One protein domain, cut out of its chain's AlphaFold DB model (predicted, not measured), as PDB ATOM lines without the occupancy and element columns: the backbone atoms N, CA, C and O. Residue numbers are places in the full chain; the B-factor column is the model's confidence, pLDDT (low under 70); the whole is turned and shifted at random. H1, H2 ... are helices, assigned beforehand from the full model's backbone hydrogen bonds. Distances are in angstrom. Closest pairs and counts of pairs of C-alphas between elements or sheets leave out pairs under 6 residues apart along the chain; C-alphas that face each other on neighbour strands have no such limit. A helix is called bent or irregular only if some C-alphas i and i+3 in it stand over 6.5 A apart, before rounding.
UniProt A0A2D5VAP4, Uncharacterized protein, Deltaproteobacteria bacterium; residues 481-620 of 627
ATOM      1  N   PRO A 481      18.764 -32.805   2.934       67.31
ATOM      2  CA  PRO A 481      18.425 -31.393   2.834       67.31
ATOM      3  C   PRO A 481      18.806 -30.899   1.434       67.31
ATOM      4  O   PRO A 481      19.914 -30.414   1.202       67.31
ATOM      5  N   LEU A 482      17.875 -31.051   0.486       75.69
ATOM      6  CA  LEU A 482      18.058 -30.695  -0.925       75.69
ATOM      7  C   LEU A 482      18.512 -29.245  -1.084       75.69
ATOM      8  O   LEU A 482      19.288 -28.955  -1.986       75.69
ATOM      9  N   ASP A 483      18.084 -28.353  -0.190       78.12
ATOM     10  CA  ASP A 483      18.526 -26.961  -0.180       78.12
ATOM     11  C   ASP A 483      20.016 -26.808   0.130       78.12
ATOM     12  O   ASP A 483      20.703 -26.034  -0.535       78.12
ATOM     13  N   GLU A 484      20.533 -27.554   1.104       82.31
ATOM     14  CA  GLU A 484      21.954 -27.537   1.460       82.31
ATOM     15  C   GLU A 484      22.791 -28.201   0.364       82.31
ATOM     16  O   GLU A 484      23.816 -27.658  -0.046       82.31
ATOM     17  N   PHE A 485      22.315 -29.317  -0.193       86.75
ATOM     18  CA  PHE A 485      22.951 -29.953  -1.344       86.75
ATOM     19  C   PHE A 485      22.979 -29.039  -2.576       86.75
ATOM     20  O   PHE A 485      24.014 -28.912  -3.226       86.75
ATOM     21  N   ARG A 486      21.874 -28.342  -2.869       87.38
ATOM     22  CA  ARG A 486      21.775 -27.376  -3.970       87.38
ATOM     23  C   ARG A 486      22.764 -26.227  -3.804       87.38
ATOM     24  O   ARG A 486      23.454 -25.885  -4.762       87.38
ATOM     25  N   LYS A 487      22.870 -25.655  -2.599       88.69
ATOM     26  CA  LYS A 487      23.855 -24.603  -2.292       88.69
ATOM     27  C   LYS A 487      25.286 -25.116  -2.444       88.69
ATOM     28  O   LYS A 487      26.103 -24.440  -3.067       88.69
ATOM     29  N   ALA A 488      25.579 -26.308  -1.920       91.06
ATOM     30  CA  ALA A 488      26.896 -26.926  -2.037       91.06
ATOM     31  C   ALA A 488      27.288 -27.146  -3.499       91.06
ATOM     32  O   ALA A 488      28.366 -26.728  -3.915       91.06
ATOM     33  N   TRP A 489      26.396 -27.758  -4.280       92.25
ATOM     34  CA  TRP A 489      26.604 -28.001  -5.701       92.25
ATOM     35  C   TRP A 489      26.833 -26.697  -6.462       92.25
ATOM     36  O   TRP A 489      27.833 -26.571  -7.158       92.25
ATOM     37  N   SER A 490      25.954 -25.708  -6.275       90.88
ATOM     38  CA  SER A 490      26.036 -24.407  -6.943       90.88
ATOM     39  C   SER A 490      27.358 -23.686  -6.667       90.88
ATOM     40  O   SER A 490      28.005 -23.189  -7.594       90.88
ATOM     41  N   TYR A 491      27.814 -23.687  -5.410       91.25
ATOM     42  CA  TYR A 491      29.109 -23.116  -5.040       91.25
ATOM     43  C   TYR A 491      30.277 -23.896  -5.657       91.25
ATOM     44  O   TYR A 491      31.180 -23.300  -6.246       91.25
ATOM     45  N   PHE A 492      30.259 -25.224  -5.537       92.06
ATOM     46  CA  PHE A 492      31.319 -26.098  -6.031       92.06
ATOM     47  C   PHE A 492      31.481 -25.993  -7.551       92.06
ATOM     48  O   PHE A 492      32.568 -25.677  -8.033       92.06
ATOM     49  N   ILE A 493      30.397 -26.194  -8.307       89.81
ATOM     50  CA  ILE A 493      30.466 -26.245  -9.768       89.81
ATOM     51  C   ILE A 493      30.808 -24.883 -10.369       89.81
ATOM     52  O   ILE A 493      31.587 -24.822 -11.312       89.81
ATOM     53  N   SER A 494      30.305 -23.780  -9.804       89.75
ATOM     54  CA  SER A 494      30.656 -22.439 -10.287       89.75
ATOM     55  C   SER A 494      32.124 -22.098 -10.054       89.75
ATOM     56  O   SER A 494      32.752 -21.506 -10.927       89.75
ATOM     57  N   SER A 495      32.677 -22.511  -8.911       87.50
ATOM     58  CA  SER A 495      34.087 -22.318  -8.564       87.50
ATOM     59  C   SER A 495      35.026 -23.175  -9.416       87.50
ATOM     60  O   SER A 495      36.140 -22.755  -9.712       87.50
ATOM     61  N   LEU A 496      34.588 -24.357  -9.851       85.62
ATOM     62  CA  LEU A 496      35.371 -25.182 -10.770       85.62
ATOM     63  C   LEU A 496      35.242 -24.739 -12.224       85.62
ATOM     64  O   LEU A 496      36.254 -24.611 -12.899       85.62
ATOM     65  N   LEU A 497      34.027 -24.471 -12.711       84.50
ATOM     66  CA  LEU A 497      33.818 -24.071 -14.104       84.50
ATOM     67  C   LEU A 497      34.533 -22.761 -14.424       84.50
ATOM     68  O   LEU A 497      35.110 -22.654 -15.494       84.50
ATOM     69  N   ILE A 498      34.567 -21.801 -13.498       82.75
ATOM     70  CA  ILE A 498      35.332 -20.564 -13.689       82.75
ATOM     71  C   ILE A 498      36.844 -20.833 -13.745       82.75
ATOM     72  O   ILE A 498      37.537 -20.262 -14.577       82.75
ATOM     73  N   MET A 499      37.360 -21.739 -12.911       80.81
ATOM     74  CA  MET A 499      38.773 -22.116 -12.916       80.81
ATOM     75  C   MET A 499      39.158 -22.829 -14.218       80.81
ATOM     76  O   MET A 499      40.173 -22.489 -14.817       80.81
ATOM     77  N   GLU A 500      38.339 -23.777 -14.678       77.69
ATOM     78  CA  GLU A 500      38.548 -24.493 -15.942       77.69
ATOM     79  C   GLU A 500      38.362 -23.572 -17.160       77.69
ATOM     80  O   GLU A 500      39.091 -23.708 -18.139       77.69
ATOM     81  N   TYR A 501      37.441 -22.605 -17.089       75.12
ATOM     82  CA  TYR A 501      37.208 -21.613 -18.145       75.12
ATOM     83  C   TYR A 501      38.467 -20.781 -18.419       75.12
ATOM     84  O   TYR A 501      38.842 -20.610 -19.573       75.12
ATOM     85  N   TYR A 502      39.171 -20.343 -17.369       70.56
ATOM     86  CA  TYR A 502      40.402 -19.549 -17.496       70.56
ATOM     87  C   TYR A 502      41.696 -20.380 -17.585       70.56
ATOM     88  O   TYR A 502      42.776 -19.812 -17.747       70.56
ATOM     89  N   LYS A 503      41.619 -21.717 -17.488       68.31
ATOM     90  CA  LYS A 503      42.775 -22.630 -17.599       68.31
ATOM     91  C   LYS A 503      43.181 -22.918 -19.046       68.31
ATOM     92  O   LYS A 503      44.345 -23.237 -19.286       68.31
ATOM     93  N   GLN A 504      42.262 -22.868 -20.011       59.78
ATOM     94  CA  GLN A 504      42.537 -23.394 -21.353       59.78
ATOM     95  C   GLN A 504      43.307 -22.406 -22.259       59.78
ATOM     96  O   GLN A 504      42.953 -21.230 -22.300       59.78
ATOM     97  N   PRO A 505      44.340 -22.866 -22.998       49.19
ATOM     98  CA  PRO A 505      45.026 -22.063 -24.007       49.19
ATOM     99  C   PRO A 505      44.258 -22.131 -25.330       49.19
ATOM    100  O   PRO A 505      44.180 -23.207 -25.917       49.19
ATOM    101  N   HIS A 506      43.730 -21.011 -25.823       47.53
ATOM    102  CA  HIS A 506      43.038 -20.966 -27.120       47.53
ATOM    103  C   HIS A 506      43.519 -19.779 -27.954       47.53
ATOM    104  O   HIS A 506      43.692 -18.682 -27.435       47.53
ATOM    105  N   GLY A 507      43.761 -20.002 -29.248       39.12
ATOM    106  CA  GLY A 507      44.020 -18.921 -30.211       39.12
ATOM    107  C   GLY A 507      45.412 -18.273 -30.190       39.12
ATOM    108  O   GLY A 507      45.581 -17.195 -30.747       39.12
ATOM    109  N   GLY A 508      46.429 -18.895 -29.585       37.09
ATOM    110  CA  GLY A 508      47.809 -18.382 -29.645       37.09
ATOM    111  C   GLY A 508      48.105 -17.173 -28.750       37.09
ATOM    112  O   GLY A 508      49.170 -16.570 -28.885       37.09
ATOM    113  N   THR A 509      47.220 -16.829 -27.812       41.31
ATOM    114  CA  THR A 509      47.500 -15.839 -26.769       41.31
ATOM    115  C   THR A 509      47.723 -16.534 -25.422       41.31
ATOM    116  O   THR A 509      46.788 -16.858 -24.698       41.31
ATOM    117  N   ASP A 510      48.990 -16.677 -25.013       41.69
ATOM    118  CA  ASP A 510      49.417 -17.083 -23.650       41.69
ATOM    119  C   ASP A 510      48.960 -16.089 -22.539       41.69
ATOM    120  O   ASP A 510      49.427 -16.119 -21.401       41.69
ATOM    121  N   PHE A 511      48.059 -15.156 -22.851       42.59
ATOM    122  CA  PHE A 511      47.807 -13.918 -22.118       42.59
ATOM    123  C   PHE A 511      46.975 -14.104 -20.837       42.59
ATOM    124  O   PHE A 511      47.334 -13.568 -19.787       42.59
ATOM    125  N   PHE A 512      45.896 -14.898 -20.882       46.03
ATOM    126  CA  PHE A 512      45.071 -15.191 -19.696       46.03
ATOM    127  C   PHE A 512      45.762 -16.175 -18.737       46.03
ATOM    128  O   PHE A 512      45.698 -15.995 -17.517       46.03
ATOM    129  N   GLN A 513      46.500 -17.155 -19.273       45.94
ATOM    130  CA  GLN A 513      47.272 -18.123 -18.482       45.94
ATOM    131  C   GLN A 513      48.413 -17.473 -17.686       45.94
ATOM    132  O   GLN A 513      48.728 -17.924 -16.587       45.94
ATOM    133  N   GLN A 514      49.012 -16.391 -18.196       46.66
ATOM    134  CA  GLN A 514      50.074 -15.660 -17.495       46.66
ATOM    135  C   GLN A 514      49.566 -14.800 -16.324       46.66
ATOM    136  O   GLN A 514      50.362 -14.417 -15.468       46.66
ATOM    137  N   ARG A 515      48.262 -14.483 -16.262       54.84
ATOM    138  CA  ARG A 515      47.701 -13.537 -15.276       54.84
ATOM    139  C   ARG A 515      46.746 -14.166 -14.261       54.84
ATOM    140  O   ARG A 515      46.628 -13.613 -13.172       54.84
ATOM    141  N   PHE A 516      46.092 -15.291 -14.567       64.25
ATOM    142  CA  PHE A 516      45.213 -16.006 -13.633       64.25
ATOM    143  C   PHE A 516      45.927 -17.217 -13.023       64.25
ATOM    144  O   PHE A 516      46.118 -18.246 -13.672       64.25
ATOM    145  N   SER A 517      46.312 -17.124 -11.748       71.00
ATOM    146  CA  SER A 517      46.957 -18.248 -11.066       71.00
ATOM    147  C   SER A 517      45.920 -19.248 -10.549       71.00
ATOM    148  O   SER A 517      45.277 -19.021  -9.523       71.00
ATOM    149  N   ILE A 518      45.801 -20.388 -11.235       73.12
ATOM    150  CA  ILE A 518      44.936 -21.516 -10.842       73.12
ATOM    151  C   ILE A 518      45.269 -21.992  -9.429       73.12
ATOM    152  O   ILE A 518      44.371 -22.186  -8.613       73.12
ATOM    153  N   GLU A 519      46.560 -22.126  -9.112       75.06
ATOM    154  CA  GLU A 519      47.012 -22.539  -7.783       75.06
ATOM    155  C   GLU A 519      46.548 -21.560  -6.703       75.06
ATOM    156  O   GLU A 519      45.967 -21.978  -5.702       75.06
ATOM    157  N   LYS A 520      46.735 -20.249  -6.912       77.06
ATOM    158  CA  LYS A 520      46.274 -19.238  -5.951       77.06
ATOM    159  C   LYS A 520      44.747 -19.174  -5.870       77.06
ATOM    160  O   LYS A 520      44.201 -18.970  -4.786       77.06
ATOM    161  N   TYR A 521      44.044 -19.376  -6.985       79.12
ATOM    162  CA  TYR A 521      42.584 -19.421  -7.022       79.12
ATOM    163  C   TYR A 521      42.037 -20.607  -6.216       79.12
ATOM    164  O   TYR A 521      41.191 -20.422  -5.337       79.12
ATOM    165  N   LEU A 522      42.585 -21.803  -6.438       82.75
ATOM    166  CA  LEU A 522      42.218 -23.025  -5.727       82.75
ATOM    167  C   LEU A 522      42.563 -22.942  -4.235       82.75
ATOM    168  O   LEU A 522      41.709 -23.243  -3.400       82.75
ATOM    169  N   GLN A 523      43.757 -22.449  -3.884       82.62
ATOM    170  CA  GLN A 523      44.130 -22.181  -2.489       82.62
ATOM    171  C   GLN A 523      43.152 -21.211  -1.828       82.62
ATOM    172  O   GLN A 523      42.787 -21.379  -0.663       82.62
ATOM    173  N   SER A 524      42.702 -20.191  -2.557       80.62
ATOM    174  CA  SER A 524      41.749 -19.239  -2.012       80.62
ATOM    175  C   SER A 524      40.362 -19.844  -1.793       80.62
ATOM    176  O   SER A 524      39.712 -19.468  -0.816       80.62
ATOM    177  N   ILE A 525      39.908 -20.759  -2.657       85.19
ATOM    178  CA  ILE A 525      38.669 -21.519  -2.437       85.19
ATOM    179  C   ILE A 525      38.824 -22.404  -1.203       85.19
ATOM    180  O   ILE A 525      37.975 -22.349  -0.320       85.19
ATOM    181  N   GLN A 526      39.916 -23.166  -1.106       86.69
ATOM    182  CA  GLN A 526      40.180 -24.055   0.029       86.69
ATOM    183  C   GLN A 526      40.177 -23.290   1.355       86.69
ATOM    184  O   GLN A 526      39.414 -23.636   2.250       86.69
ATOM    185  N   ARG A 527      40.923 -22.178   1.451       86.25
ATOM    186  CA  ARG A 527      40.940 -21.328   2.657       86.25
ATOM    187  C   ARG A 527      39.553 -20.798   3.014       86.25
ATOM    188  O   ARG A 527      39.201 -20.736   4.191       86.25
ATOM    189  N   PHE A 528      38.766 -20.395   2.015       86.75
ATOM    190  CA  PHE A 528      37.405 -19.926   2.251       86.75
ATOM    191  C   PHE A 528      36.507 -21.058   2.759       86.75
ATOM    192  O   PHE A 528      35.816 -20.869   3.756       86.75
ATOM    193  N   VAL A 529      36.535 -22.228   2.117       88.94
ATOM    194  CA  VAL A 529      35.755 -23.399   2.532       88.94
ATOM    195  C   VAL A 529      36.143 -23.815   3.948       88.94
ATOM    196  O   VAL A 529      35.254 -23.933   4.785       88.94
ATOM    197  N   ASP A 530      37.435 -23.917   4.263       86.56
ATOM    198  CA  ASP A 530      37.930 -24.250   5.603       86.56
ATOM    199  C   ASP A 530      37.413 -23.275   6.669       86.56
ATOM    200  O   ASP A 530      36.902 -23.700   7.709       86.56
ATOM    201  N   HIS A 531      37.428 -21.972   6.371       87.06
ATOM    202  CA  HIS A 531      36.874 -20.957   7.260       87.06
ATOM    203  C   HIS A 531      35.356 -21.116   7.473       87.06
ATOM    204  O   HIS A 531      34.862 -20.950   8.588       87.06
ATOM    205  N   GLN A 532      34.585 -21.455   6.434       86.75
ATOM    206  CA  GLN A 532      33.142 -21.690   6.588       86.75
ATOM    207  C   GLN A 532      32.837 -23.010   7.307       86.75
ATOM    208  O   GLN A 532      31.856 -23.092   8.052       86.75
ATOM    209  N   LEU A 533      33.696 -24.020   7.141       84.44
ATOM    210  CA  LEU A 533      33.638 -25.254   7.912       84.44
ATOM    211  C   LEU A 533      33.857 -24.972   9.398       84.44
ATOM    212  O   LEU A 533      33.096 -25.481  10.207       84.44
ATOM    213  N   ASP A 534      34.849 -24.151   9.772       83.19
ATOM    214  CA  ASP A 534      35.092 -23.740  11.172       83.19
ATOM    215  C   ASP A 534      33.889 -23.031  11.810       83.19
ATOM    216  O   ASP A 534      33.665 -23.126  13.015       83.19
ATOM    217  N   ARG A 535      33.073 -22.359  10.994       81.31
ATOM    218  CA  ARG A 535      31.827 -21.709  11.424       81.31
ATOM    219  C   ARG A 535      30.636 -22.665  11.529       81.31
ATOM    220  O   ARG A 535      29.550 -22.224  11.897       81.31
ATOM    221  N   GLY A 536      30.818 -23.943  11.200       74.44
ATOM    222  CA  GLY A 536      29.777 -24.965  11.282       74.44
ATOM    223  C   GLY A 536      28.698 -24.855  10.205       74.44
ATOM    224  O   GLY A 536      27.584 -25.327  10.413       74.44
ATOM    225  N   ILE A 537      28.987 -24.235   9.056       82.12
ATOM    226  CA  ILE A 537      28.009 -24.138   7.967       82.12
ATOM    227  C   ILE A 537      27.923 -25.488   7.233       82.12
ATOM    228  O   ILE A 537      28.900 -25.964   6.651       82.12
ATOM    229  N   ASN A 538      26.741 -26.113   7.256       78.75
ATOM    230  CA  ASN A 538      26.541 -27.506   6.840       78.75
ATOM    231  C   ASN A 538      26.924 -27.779   5.379       78.75
ATOM    232  O   ASN A 538      27.768 -28.642   5.134       78.75
ATOM    233  N   TYR A 539      26.378 -27.031   4.412       86.38
ATOM    234  CA  TYR A 539      26.638 -27.284   2.987       86.38
ATOM    235  C   TYR A 539      28.125 -27.221   2.582       86.38
ATOM    236  O   TYR A 539      28.527 -27.906   1.641       86.38
ATOM    237  N   PHE A 540      28.981 -26.488   3.305       90.12
ATOM    238  CA  PHE A 540      30.418 -26.446   3.002       90.12
ATOM    239  C   PHE A 540      31.144 -27.765   3.270       90.12
ATOM    240  O   PHE A 540      32.192 -28.004   2.675       90.12
ATOM    241  N   HIS A 541      30.587 -28.668   4.080       89.06
ATOM    242  CA  HIS A 541      31.165 -30.000   4.263       89.06
ATOM    243  C   HIS A 541      31.011 -30.867   3.007       89.06
ATOM    244  O   HIS A 541      31.896 -31.662   2.695       89.06
ATOM    245  N   ILE A 542      29.932 -30.668   2.244       91.38
ATOM    246  CA  ILE A 542      29.751 -31.300   0.932       91.38
ATOM    247  C   ILE A 542      30.700 -30.666  -0.086       91.38
ATOM    248  O   ILE A 542      31.342 -31.386  -0.843       91.38
ATOM    249  N   VAL A 543      30.833 -29.332  -0.074       92.94
ATOM    250  CA  VAL A 543      31.799 -28.626  -0.937       92.94
ATOM    251  C   VAL A 543      33.208 -29.173  -0.710       92.94
ATOM    252  O   VAL A 543      33.892 -29.508  -1.670       92.94
ATOM    253  N   GLN A 544      33.619 -29.335   0.550       93.12
ATOM    254  CA  GLN A 544      34.931 -29.877   0.891       93.12
ATOM    255  C   GLN A 544      35.097 -31.337   0.463       93.12
ATOM    256  O   GLN A 544      36.157 -31.707  -0.037       93.12
ATOM    257  N   LEU A 545      34.062 -32.167   0.624       93.00
ATOM    258  CA  LEU A 545      34.069 -33.540   0.121       93.00
ATOM    259  C   LEU A 545      34.282 -33.575  -1.399       93.00
ATOM    260  O   LEU A 545      35.126 -34.324  -1.884       93.00
ATOM    261  N   PHE A 546      33.555 -32.744  -2.150       92.81
ATOM    262  CA  PHE A 546      33.696 -32.662  -3.603       92.81
ATOM    263  C   PHE A 546      35.053 -32.103  -4.035       92.81
ATOM    264  O   PHE A 546      35.641 -32.637  -4.969       92.81
ATOM    265  N   LEU A 547      35.600 -31.106  -3.333       91.88
ATOM    266  CA  LEU A 547      36.961 -30.612  -3.576       91.88
ATOM    267  C   LEU A 547      38.014 -31.699  -3.336       91.88
ATOM    268  O   LEU A 547      38.931 -31.848  -4.135       91.88
ATOM    269  N   LYS A 548      37.869 -32.495  -2.272       92.06
ATOM    270  CA  LYS A 548      38.761 -33.626  -1.987       92.06
ATOM    271  C   LYS A 548      38.707 -34.694  -3.083       92.06
ATOM    272  O   LYS A 548      39.754 -35.181  -3.491       92.06
ATOM    273  N   ILE A 549      37.516 -35.026  -3.587       91.38
ATOM    274  CA  ILE A 549      37.363 -35.946  -4.729       91.38
ATOM    275  C   ILE A 549      37.980 -35.339  -5.996       91.38
ATOM    276  O   ILE A 549      38.691 -36.036  -6.711       91.38
ATOM    277  N   TYR A 550      37.751 -34.047  -6.250       88.69
ATOM    278  CA  TYR A 550      38.307 -33.341  -7.405       88.69
ATOM    279  C   TYR A 550      39.840 -33.394  -7.432       88.69
ATOM    280  O   TYR A 550      40.421 -33.678  -8.472       88.69
ATOM    281  N   LEU A 551      40.485 -33.156  -6.286       88.25
ATOM    282  CA  LEU A 551      41.944 -33.197  -6.157       88.25
ATOM    283  C   LEU A 551      42.512 -34.607  -6.344       88.25
ATOM    284  O   LEU A 551      43.554 -34.758  -6.969       88.25
ATOM    285  N   GLU A 552      41.831 -35.628  -5.820       88.00
ATOM    286  CA  GLU A 552      42.267 -37.025  -5.946       88.00
ATOM    287  C   GLU A 552      42.127 -37.546  -7.385       88.00
ATOM    288  O   GLU A 552      42.950 -38.329  -7.848       88.00
ATOM    289  N   LYS A 553      41.089 -37.101  -8.103       82.94
ATOM    290  CA  LYS A 553      40.774 -37.506  -9.483       82.94
ATOM    291  C   LYS A 553      41.237 -36.491 -10.527       82.94
ATOM    292  O   LYS A 553      40.688 -36.461 -11.625       82.94
ATOM    293  N   HIS A 554      42.213 -35.645 -10.194       68.25
ATOM    294  CA  HIS A 554      42.642 -34.528 -11.041       68.25
ATOM    295  C   HIS A 554      43.019 -34.960 -12.473       68.25
ATOM    296  O   HIS A 554      42.729 -34.233 -13.424       68.25
ATOM    297  N   ASP A 555      43.584 -36.159 -12.634       65.94
ATOM    298  CA  ASP A 555      44.039 -36.678 -13.931       65.94
ATOM    299  C   ASP A 555      42.933 -37.405 -14.734       65.94
ATOM    300  O   ASP A 555      43.086 -37.617 -15.935       65.94
ATOM    301  N   ASP A 556      41.775 -37.685 -14.116       66.19
ATOM    302  CA  ASP A 556      40.679 -38.506 -14.668       66.19
ATOM    303  C   ASP A 556      39.406 -37.691 -14.975       66.19
ATOM    304  O   ASP A 556      38.280 -38.165 -14.809       66.19
ATOM    305  N   ASN A 557      39.549 -36.434 -15.405       72.25
ATOM    306  CA  ASN A 557      38.417 -35.534 -15.675       72.25
ATOM    307  C   ASN A 557      37.433 -35.444 -14.474       72.25
ATOM    308  O   ASN A 557      36.282 -35.902 -14.530       72.25
ATOM    309  N   PRO A 558      37.871 -34.829 -13.363       76.75
ATOM    310  CA  PRO A 558      37.201 -34.910 -12.061       76.75
ATOM    311  C   PRO A 558      35.783 -34.317 -12.044       76.75
ATOM    312  O   PRO A 558      34.933 -34.734 -11.253       76.75
ATOM    313  N   VAL A 559      35.495 -33.351 -12.924       78.94
ATOM    314  CA  VAL A 559      34.156 -32.758 -13.061       78.94
ATOM    315  C   VAL A 559      33.171 -33.793 -13.600       78.94
ATOM    316  O   VAL A 559      32.096 -33.975 -13.025       78.94
ATOM    317  N   ASN A 560      33.554 -34.522 -14.651       80.44
ATOM    318  CA  ASN A 560      32.736 -35.594 -15.210       80.44
ATOM    319  C   ASN A 560      32.551 -36.741 -14.213       80.44
ATOM    320  O   ASN A 560      31.453 -37.286 -14.117       80.44
ATOM    321  N   TYR A 561      33.576 -37.046 -13.415       84.12
ATOM    322  CA  TYR A 561      33.487 -38.043 -12.352       84.12
ATOM    323  C   TYR A 561      32.420 -37.687 -11.300       84.12
ATOM    324  O   TYR A 561      31.529 -38.482 -10.992       84.12
ATOM    325  N   ILE A 562      32.454 -36.461 -10.772       89.06
ATOM    326  CA  ILE A 562      31.486 -36.013  -9.759       89.06
ATOM    327  C   ILE A 562      30.081 -35.884 -10.366       89.06
ATOM    328  O   ILE A 562      29.099 -36.266  -9.726       89.06
ATOM    329  N   LEU A 563      29.968 -35.418 -11.615       87.00
ATOM    330  CA  LEU A 563      28.702 -35.402 -12.354       87.00
ATOM    331  C   LEU A 563      28.123 -36.807 -12.534       87.00
ATOM    332  O   LEU A 563      26.929 -37.012 -12.317       87.00
ATOM    333  N   TYR A 564      28.955 -37.784 -12.899       84.88
ATOM    334  CA  TYR A 564      28.549 -39.181 -13.010       84.88
ATOM    335  C   TYR A 564      28.027 -39.706 -11.670       84.88
ATOM    336  O   TYR A 564      26.957 -40.316 -11.630       84.88
ATOM    337  N   MET A 565      28.726 -39.398 -10.575       88.06
ATOM    338  CA  MET A 565      28.335 -39.789  -9.223       88.06
ATOM    339  C   MET A 565      26.938 -39.272  -8.849       88.06
ATOM    340  O   MET A 565      26.113 -40.044  -8.356       88.06
ATOM    341  N   ILE A 566      26.643 -37.994  -9.113       89.12
ATOM    342  CA  ILE A 566      25.338 -37.405  -8.772       89.12
ATOM    343  C   ILE A 566      24.221 -37.799  -9.748       89.12
ATOM    344  O   ILE A 566      23.061 -37.830  -9.338       89.12
ATOM    345  N   ARG A 567      24.544 -38.122 -11.009       85.31
ATOM    346  CA  ARG A 567      23.588 -38.640 -12.009       85.31
ATOM    347  C   ARG A 567      23.236 -40.108 -11.780       85.31
ATOM    348  O   ARG A 567      22.110 -40.503 -12.056       85.31
ATOM    349  N   ASN A 568      24.170 -40.890 -11.236       83.81
ATOM    350  CA  ASN A 568      24.013 -42.319 -10.954       83.81
ATOM    351  C   ASN A 568      24.147 -42.602  -9.447       83.81
ATOM    352  O   ASN A 568      25.052 -43.327  -9.012       83.81
ATOM    353  N   PRO A 569      23.281 -42.004  -8.612       82.00
ATOM    354  CA  PRO A 569      23.466 -42.001  -7.172       82.00
ATOM    355  C   PRO A 569      23.303 -43.401  -6.561       82.00
ATOM    356  O   PRO A 569      22.373 -44.139  -6.877       82.00
ATOM    357  N   GLN A 570      24.215 -43.759  -5.653       80.56
ATOM    358  CA  GLN A 570      24.230 -45.042  -4.946       80.56
ATOM    359  C   GLN A 570      23.838 -44.903  -3.475       80.56
ATOM    360  O   GLN A 570      23.889 -43.820  -2.889       80.56
ATOM    361  N   ALA A 571      23.524 -46.030  -2.832       76.94
ATOM    362  CA  ALA A 571      23.268 -46.073  -1.391       76.94
ATOM    363  C   ALA A 571      24.443 -45.502  -0.567       76.94
ATOM    364  O   ALA A 571      24.220 -44.806   0.422       76.94
ATOM    365  N   ALA A 572      25.688 -45.723  -1.009       80.75
ATOM    366  CA  ALA A 572      26.877 -45.145  -0.380       80.75
ATOM    367  C   ALA A 572      26.892 -43.608  -0.453       80.75
ATOM    368  O   ALA A 572      27.178 -42.956   0.550       80.75
ATOM    369  N   LEU A 573      26.507 -43.025  -1.598       84.12
ATOM    370  CA  LEU A 573      26.366 -41.575  -1.749       84.12
ATOM    371  C   LEU A 573      25.300 -41.026  -0.799       84.12
ATOM    372  O   LEU A 573      25.542 -40.032  -0.121       84.12
ATOM    373  N   ARG A 574      24.154 -41.713  -0.682       78.38
ATOM    374  CA  ARG A 574      23.089 -41.351   0.269       78.38
ATOM    375  C   ARG A 574      23.602 -41.327   1.704       78.38
ATOM    376  O   ARG A 574      23.371 -40.358   2.421       78.38
ATOM    377  N   TYR A 575      24.312 -42.379   2.106       81.00
ATOM    378  CA  TYR A 575      24.875 -42.495   3.445       81.00
ATOM    379  C   TYR A 575      25.884 -41.381   3.734       81.00
ATOM    380  O   TYR A 575      25.761 -40.696   4.746       81.00
ATOM    381  N   VAL A 576      26.850 -41.165   2.840       85.25
ATOM    382  CA  VAL A 576      27.892 -40.146   3.019       85.25
ATOM    383  C   VAL A 576      27.285 -38.752   3.090       85.25
ATOM    384  O   VAL A 576      27.555 -38.018   4.038       85.25
ATOM    385  N   LEU A 577      26.426 -38.398   2.132       82.44
ATOM    386  CA  LEU A 577      25.778 -37.091   2.103       82.44
ATOM    387  C   LEU A 577      24.949 -36.868   3.377       82.44
ATOM    388  O   LEU A 577      25.058 -35.808   3.988       82.44
ATOM    389  N   HIS A 578      24.229 -37.881   3.862       77.00
ATOM    390  CA  HIS A 578      23.548 -37.800   5.154       77.00
ATOM    391  C   HIS A 578      24.512 -37.543   6.323       77.00
ATOM    392  O   HIS A 578      24.287 -36.633   7.117       77.00
ATOM    393  N   GLN A 579      25.603 -38.309   6.434       78.75
ATOM    394  CA  GLN A 579      26.554 -38.145   7.540       78.75
ATOM    395  C   GLN A 579      27.211 -36.757   7.556       78.75
ATOM    396  O   GLN A 579      27.441 -36.178   8.618       78.75
ATOM    397  N   VAL A 580      27.483 -36.216   6.371       79.50
ATOM    398  CA  VAL A 580      28.083 -34.895   6.173       79.50
ATOM    399  C   VAL A 580      27.099 -33.762   6.508       79.50
ATOM    400  O   VAL A 580      27.523 -32.688   6.937       79.50
ATOM    401  N   MET A 581      25.791 -34.001   6.366       74.12
ATOM    402  CA  MET A 581      24.738 -32.990   6.518       74.12
ATOM    403  C   MET A 581      23.940 -33.053   7.828       74.12
ATOM    404  O   MET A 581      23.114 -32.170   8.048       74.12
ATOM    405  N   LEU A 582      24.169 -34.044   8.699       68.06
ATOM    406  CA  LEU A 582      23.502 -34.134  10.008       68.06
ATOM    407  C   LEU A 582      23.626 -32.802  10.780       68.06
ATOM    408  O   LEU A 582      24.730 -32.265  10.886       68.06
ATOM    409  N   PRO A 583      22.560 -32.233  11.352       64.50
ATOM    410  CA  PRO A 583      22.693 -31.103  12.266       64.50
ATOM    411  C   PRO A 583      23.607 -31.464  13.447       64.50
ATOM    412  O   PRO A 583      23.511 -32.556  14.004       64.50
ATOM    413  N   LEU A 584      24.521 -30.566  13.837       63.06
ATOM    414  CA  LEU A 584      25.431 -30.801  14.974       63.06
ATOM    415  C   LEU A 584      24.668 -31.003  16.300       63.06
ATOM    416  O   LEU A 584      25.159 -31.681  17.196       63.06
ATOM    417  N   GLU A 585      23.455 -30.453  16.397       57.47
ATOM    418  CA  GLU A 585      22.545 -30.586  17.543       57.47
ATOM    419  C   GLU A 585      21.980 -32.008  17.702       57.47
ATOM    420  O   GLU A 585      21.700 -32.437  18.818       57.47
ATOM    421  N   GLU A 586      21.862 -32.767  16.607       53.69
ATOM    422  CA  GLU A 586      21.318 -34.133  16.604       53.69
ATOM    423  C   GLU A 586      22.369 -35.196  16.982       53.69
ATOM    424  O   GLU A 586      22.043 -36.375  17.122       53.69
ATOM    425  N   ASN A 587      23.642 -34.808  17.155       55.31
ATOM    426  CA  ASN A 587      24.712 -35.723  17.557       55.31
ATOM    427  C   ASN A 587      25.825 -35.012  18.362       55.31
ATOM    428  O   ASN A 587      26.907 -34.747  17.826       55.31
ATOM    429  N   PRO A 588      25.589 -34.710  19.653       54.31
ATOM    430  CA  PRO A 588      26.518 -33.937  20.483       54.31
ATOM    431  C   PRO A 588      27.880 -34.623  20.694       54.31
ATOM    432  O   PRO A 588      28.886 -33.938  20.878       54.31
ATOM    433  N   ASP A 589      27.941 -35.954  20.588       56.56
ATOM    434  CA  ASP A 589      29.172 -36.745  20.747       56.56
ATOM    435  C   ASP A 589      30.063 -36.743  19.489       56.56
ATOM    436  O   ASP A 589      31.226 -37.149  19.531       56.56
ATOM    437  N   ARG A 590      29.536 -36.280  18.346       63.31
ATOM    438  CA  ARG A 590      30.237 -36.203  17.052       63.31
ATOM    439  C   ARG A 590      30.274 -34.761  16.555       63.31
ATOM    440  O   ARG A 590      29.654 -34.408  15.553       63.31
ATOM    441  N   GLY A 591      31.031 -33.936  17.277       69.69
ATOM    442  CA  GLY A 591      31.226 -32.521  16.966       69.69
ATOM    443  C   GLY A 591      31.908 -32.253  15.615       69.69
ATOM    444  O   GLY A 591      32.329 -33.155  14.890       69.69
ATOM    445  N   LEU A 592      32.060 -30.966  15.296       76.44
ATOM    446  CA  LEU A 592      32.592 -30.472  14.021       76.44
ATOM    447  C   LEU A 592      33.941 -31.103  13.622       76.44
ATOM    448  O   LEU A 592      34.129 -31.461  12.462       76.44
ATOM    449  N   ALA A 593      34.855 -31.289  14.581       78.25
ATOM    450  CA  ALA A 593      36.167 -31.899  14.344       78.25
ATOM    451  C   ALA A 593      36.052 -33.337  13.811       78.25
ATOM    452  O   ALA A 593      36.640 -33.666  12.786       78.25
ATOM    453  N   PHE A 594      35.195 -34.159  14.427       81.25
ATOM    454  CA  PHE A 594      34.950 -35.531  13.979       81.25
ATOM    455  C   PHE A 594      34.421 -35.569  12.543       81.25
ATOM    456  O   PHE A 594      34.825 -36.412  11.745       81.25
ATOM    457  N   ARG A 595      33.519 -34.646  12.188       79.44
ATOM    458  CA  ARG A 595      32.972 -34.575  10.829       79.44
ATOM    459  C   ARG A 595      34.044 -34.238   9.798       79.44
ATOM    460  O   ARG A 595      34.055 -34.869   8.746       79.44
ATOM    461  N   LYS A 596      34.938 -33.290  10.107       82.88
ATOM    462  CA  LYS A 596      36.078 -32.937   9.245       82.88
ATOM    463  C   LYS A 596      37.013 -34.129   9.047       82.88
ATOM    464  O   LYS A 596      37.312 -34.461   7.903       82.88
ATOM    465  N   ASP A 597      37.367 -34.825  10.127       84.06
ATOM    466  CA  ASP A 597      38.255 -35.996  10.089       84.06
ATOM    467  C   ASP A 597      37.673 -37.157   9.264       84.06
ATOM    468  O   ASP A 597      38.401 -37.944   8.658       84.06
ATOM    469  N   LYS A 598      36.341 -37.280   9.211       88.38
ATOM    470  CA  LYS A 598      35.664 -38.315   8.417       88.38
ATOM    471  C   LYS A 598      35.579 -38.012   6.924       88.38
ATOM    472  O   LYS A 598      35.328 -38.945   6.163       88.38
ATOM    473  N   LEU A 599      35.810 -36.771   6.483       89.88
ATOM    474  CA  LEU A 599      35.699 -36.412   5.063       89.88
ATOM    475  C   LEU A 599      36.663 -37.210   4.179       89.88
ATOM    476  O   LEU A 599      36.271 -37.598   3.083       89.88
ATOM    477  N   ASP A 600      37.871 -37.515   4.659       90.88
ATOM    478  CA  ASP A 600      38.833 -38.337   3.909       90.88
ATOM    479  C   ASP A 600      38.333 -39.777   3.741       90.88
ATOM    480  O   ASP A 600      38.331 -40.319   2.640       90.88
ATOM    481  N   GLN A 601      37.777 -40.365   4.804       90.75
ATOM    482  CA  GLN A 601      37.195 -41.711   4.748       90.75
ATOM    483  C   GLN A 601      35.988 -41.769   3.806       90.75
ATOM    484  O   GLN A 601      35.781 -42.757   3.096       90.75
ATOM    485  N   TYR A 602      35.177 -40.710   3.788       92.75
ATOM    486  CA  TYR A 602      34.046 -40.589   2.880       92.75
ATOM    487  C   TYR A 602      34.480 -40.400   1.427       92.75
ATOM    488  O   TYR A 602      33.896 -41.046   0.557       92.75
ATOM    489  N   ARG A 603      35.518 -39.592   1.163       93.31
ATOM    490  CA  ARG A 603      36.147 -39.483  -0.162       93.31
ATOM    491  C   ARG A 603      36.568 -40.868  -0.649       93.31
ATOM    492  O   ARG A 603      36.111 -41.289  -1.706       93.31
ATOM    493  N   ASP A 604      37.363 -41.589   0.139       91.25
ATOM    494  CA  ASP A 604      37.910 -42.899  -0.245       91.25
ATOM    495  C   ASP A 604      36.798 -43.925  -0.505       91.25
ATOM    496  O   ASP A 604      36.854 -44.703  -1.458       91.25
ATOM    497  N   THR A 605      35.746 -43.894   0.319       89.62
ATOM    498  CA  THR A 605      34.569 -44.757   0.160       89.62
ATOM    499  C   THR A 605      33.846 -44.477  -1.154       89.62
ATOM    500  O   THR A 605      33.519 -45.413  -1.882       89.62
ATOM    501  N   LEU A 606      33.584 -43.203  -1.466       89.94
ATOM    502  CA  LEU A 606      32.905 -42.832  -2.706       89.94
ATOM    503  C   LEU A 606      33.769 -43.146  -3.923       89.94
ATOM    504  O   LEU A 606      33.260 -43.725  -4.875       89.94
ATOM    505  N   ILE A 607      35.066 -42.845  -3.876       89.88
ATOM    506  CA  ILE A 607      35.985 -43.164  -4.971       89.88
ATOM    507  C   ILE A 607      35.964 -44.666  -5.268       89.88
ATOM    508  O   ILE A 607      35.627 -45.071  -6.375       89.88
ATOM    509  N   LYS A 608      36.163 -45.503  -4.247       87.44
ATOM    510  CA  LYS A 608      36.159 -46.961  -4.405       87.44
ATOM    511  C   LYS A 608      34.849 -47.515  -4.977       87.44
ATOM    512  O   LYS A 608      34.870 -48.434  -5.789       87.44
ATOM    513  N   VAL A 609      33.701 -47.008  -4.519       85.19
ATOM    514  CA  VAL A 609      32.383 -47.496  -4.968       85.19
ATOM    515  C   VAL A 609      32.135 -47.170  -6.438       85.19
ATOM    516  O   VAL A 609      31.534 -47.980  -7.143       85.19
ATOM    517  N   TYR A 610      32.560 -45.990  -6.885       84.94
ATOM    518  CA  TYR A 610      32.272 -45.507  -8.229       84.94
ATOM    519  C   TYR A 610      33.329 -45.932  -9.257       84.94
ATOM    520  O   TYR A 610      32.937 -46.240 -10.380       84.94
ATOM    521  N   ASP A 611      34.601 -46.081  -8.874       83.50
ATOM    522  CA  ASP A 611      35.646 -46.661  -9.734       83.50
ATOM    523  C   ASP A 611      35.292 -48.093 -10.158       83.50
ATOM    524  O   ASP A 611      35.238 -48.389 -11.350       83.50
ATOM    525  N   ASN A 612      34.912 -48.952  -9.201       71.06
ATOM    526  CA  ASN A 612      34.518 -50.338  -9.487       71.06
ATOM    527  C   ASN A 612      33.393 -50.442 -10.532       71.06
ATOM    528  O   ASN A 612      33.312 -51.424 -11.259       71.06
ATOM    529  N   ARG A 613      32.506 -49.443 -10.597       65.44
ATOM    530  CA  ARG A 613      31.363 -49.445 -11.521       65.44
ATOM    531  C   ARG A 613      31.642 -48.780 -12.853       65.44
ATOM    532  O   ARG A 613      31.046 -49.180 -13.848       65.44
ATOM    533  N   LEU A 614      32.518 -47.779 -12.880       66.31
ATOM    534  CA  LEU A 614      33.057 -47.259 -14.133       66.31
ATOM    535  C   LEU A 614      33.784 -48.386 -14.881       66.31
ATOM    536  O   LEU A 614      33.541 -48.566 -16.070       66.31
ATOM    537  N   ASP A 615      34.539 -49.224 -14.168       58.03
ATOM    538  CA  ASP A 615      35.190 -50.412 -14.732       58.03
ATOM    539  C   ASP A 615      34.195 -51.482 -15.228       58.03
ATOM    540  O   ASP A 615      34.410 -52.086 -16.281       58.03
ATOM    541  N   GLU A 616      33.087 -51.712 -14.511       52.00
ATOM    542  CA  GLU A 616      32.014 -52.635 -14.931       52.00
ATOM    543  C   GLU A 616      31.231 -52.120 -16.150       52.00
ATOM    544  O   GLU A 616      30.872 -52.907 -17.020       52.00
ATOM    545  N   ALA A 617      30.991 -50.809 -16.250       48.94
ATOM    546  CA  ALA A 617      30.260 -50.200 -17.365       48.94
ATOM    547  C   ALA A 617      31.088 -50.101 -18.661       48.94
ATOM    548  O   ALA A 617      30.518 -49.992 -19.746       48.94
ATOM    549  N   ILE A 618      32.421 -50.121 -18.555       46.78
ATOM    550  CA  ILE A 618      33.353 -50.044 -19.691       46.78
ATOM    551  C   ILE A 618      33.707 -51.438 -20.241       46.78
ATOM    552  O   ILE A 618      34.233 -51.524 -21.348       46.78
ATOM    553  N   ARG A 619      33.383 -52.537 -19.542       39.50
ATOM    554  CA  ARG A 619      33.483 -53.901 -20.091       39.50
ATOM    555  C   ARG A 619      32.184 -54.261 -20.825       39.50
ATOM    556  O   ARG A 619      31.197 -54.564 -20.157       39.50
ATOM    557  N   PRO A 620      32.142 -54.266 -22.172       36.84
ATOM    558  CA  PRO A 620      31.039 -54.895 -22.879       36.84
ATOM    559  C   PRO A 620      31.111 -56.403 -22.616       36.84
ATOM    560  O   PRO A 620      32.193 -56.949 -22.405       36.84
TER     561      PRO A 620
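This is residues 481 to 620 of the 627 residues of an uncharacterized protein of Deltaproteobacteria bacterium (UniProt A0A2D5VAP4). Look for H3 in the core: the long hairpin of H1 and H2 packs on it as an up-and-down bundle, each helix running against the one before, while a second hairpin, H5 and H6, crosses H3 and H4 packs on residues 546 to 551. Residues 506 to 511 and 615 to 620 stick out. The 140 printed residues, with six named helices, H1 to H6 in order, and no named strand, are all helix in class. The whole is compact, with a radius of gyration of the C-alphas of 16.6 A, and flat, spanning 56 by 46 by 24 A.

Find C-alpha 482 at (18.058, -30.695, -0.925); from there H1 runs 30.9 A to residue 503. Next come H2, residues 518 to 534, 24.2 A; H3, 539 to 552, 20.5 A; H4, 558 to 567; and H5, 571 to 581. H6, 592 to 618, runs 39.0 A to C-alpha 618 at (33.353, -50.044, -19.691), with a kink of 33 degrees near residue 600; it is only just irregular, C-alphas 597 and 600 being 6.6 A apart.

Start at H3, the hub, whose closest C-alphas to H1 are Tyr 539 and Glu 484, 4.9 A; to H2, Phe 540 and Leu 533, 6.0 A; to H4, Tyr 550 and Pro 558, 5.0 A; to H5, His 541 and Val 580, 6.1 A; and to H6, Ile 549 and Arg 603, 5.9 A. The H5 and H6 hairpin has a shallow tilt of 21 degrees, opposite ways. H1 and H6 are apart. Every O i to N i+4 pair is within hydrogen-bond range in H2, H3, H4 and H5; H1 has 17 of 18, H6 20 of 23.

The C-alphas farthest apart, Gly 508 and Asp 589, are 56.8 A apart. The printed part has no cut; the H1 to H2 link is long. Look for pLDDT under 70 at 481, 503 to 516, 554 to 556, 582 to 591 and 613 to 620.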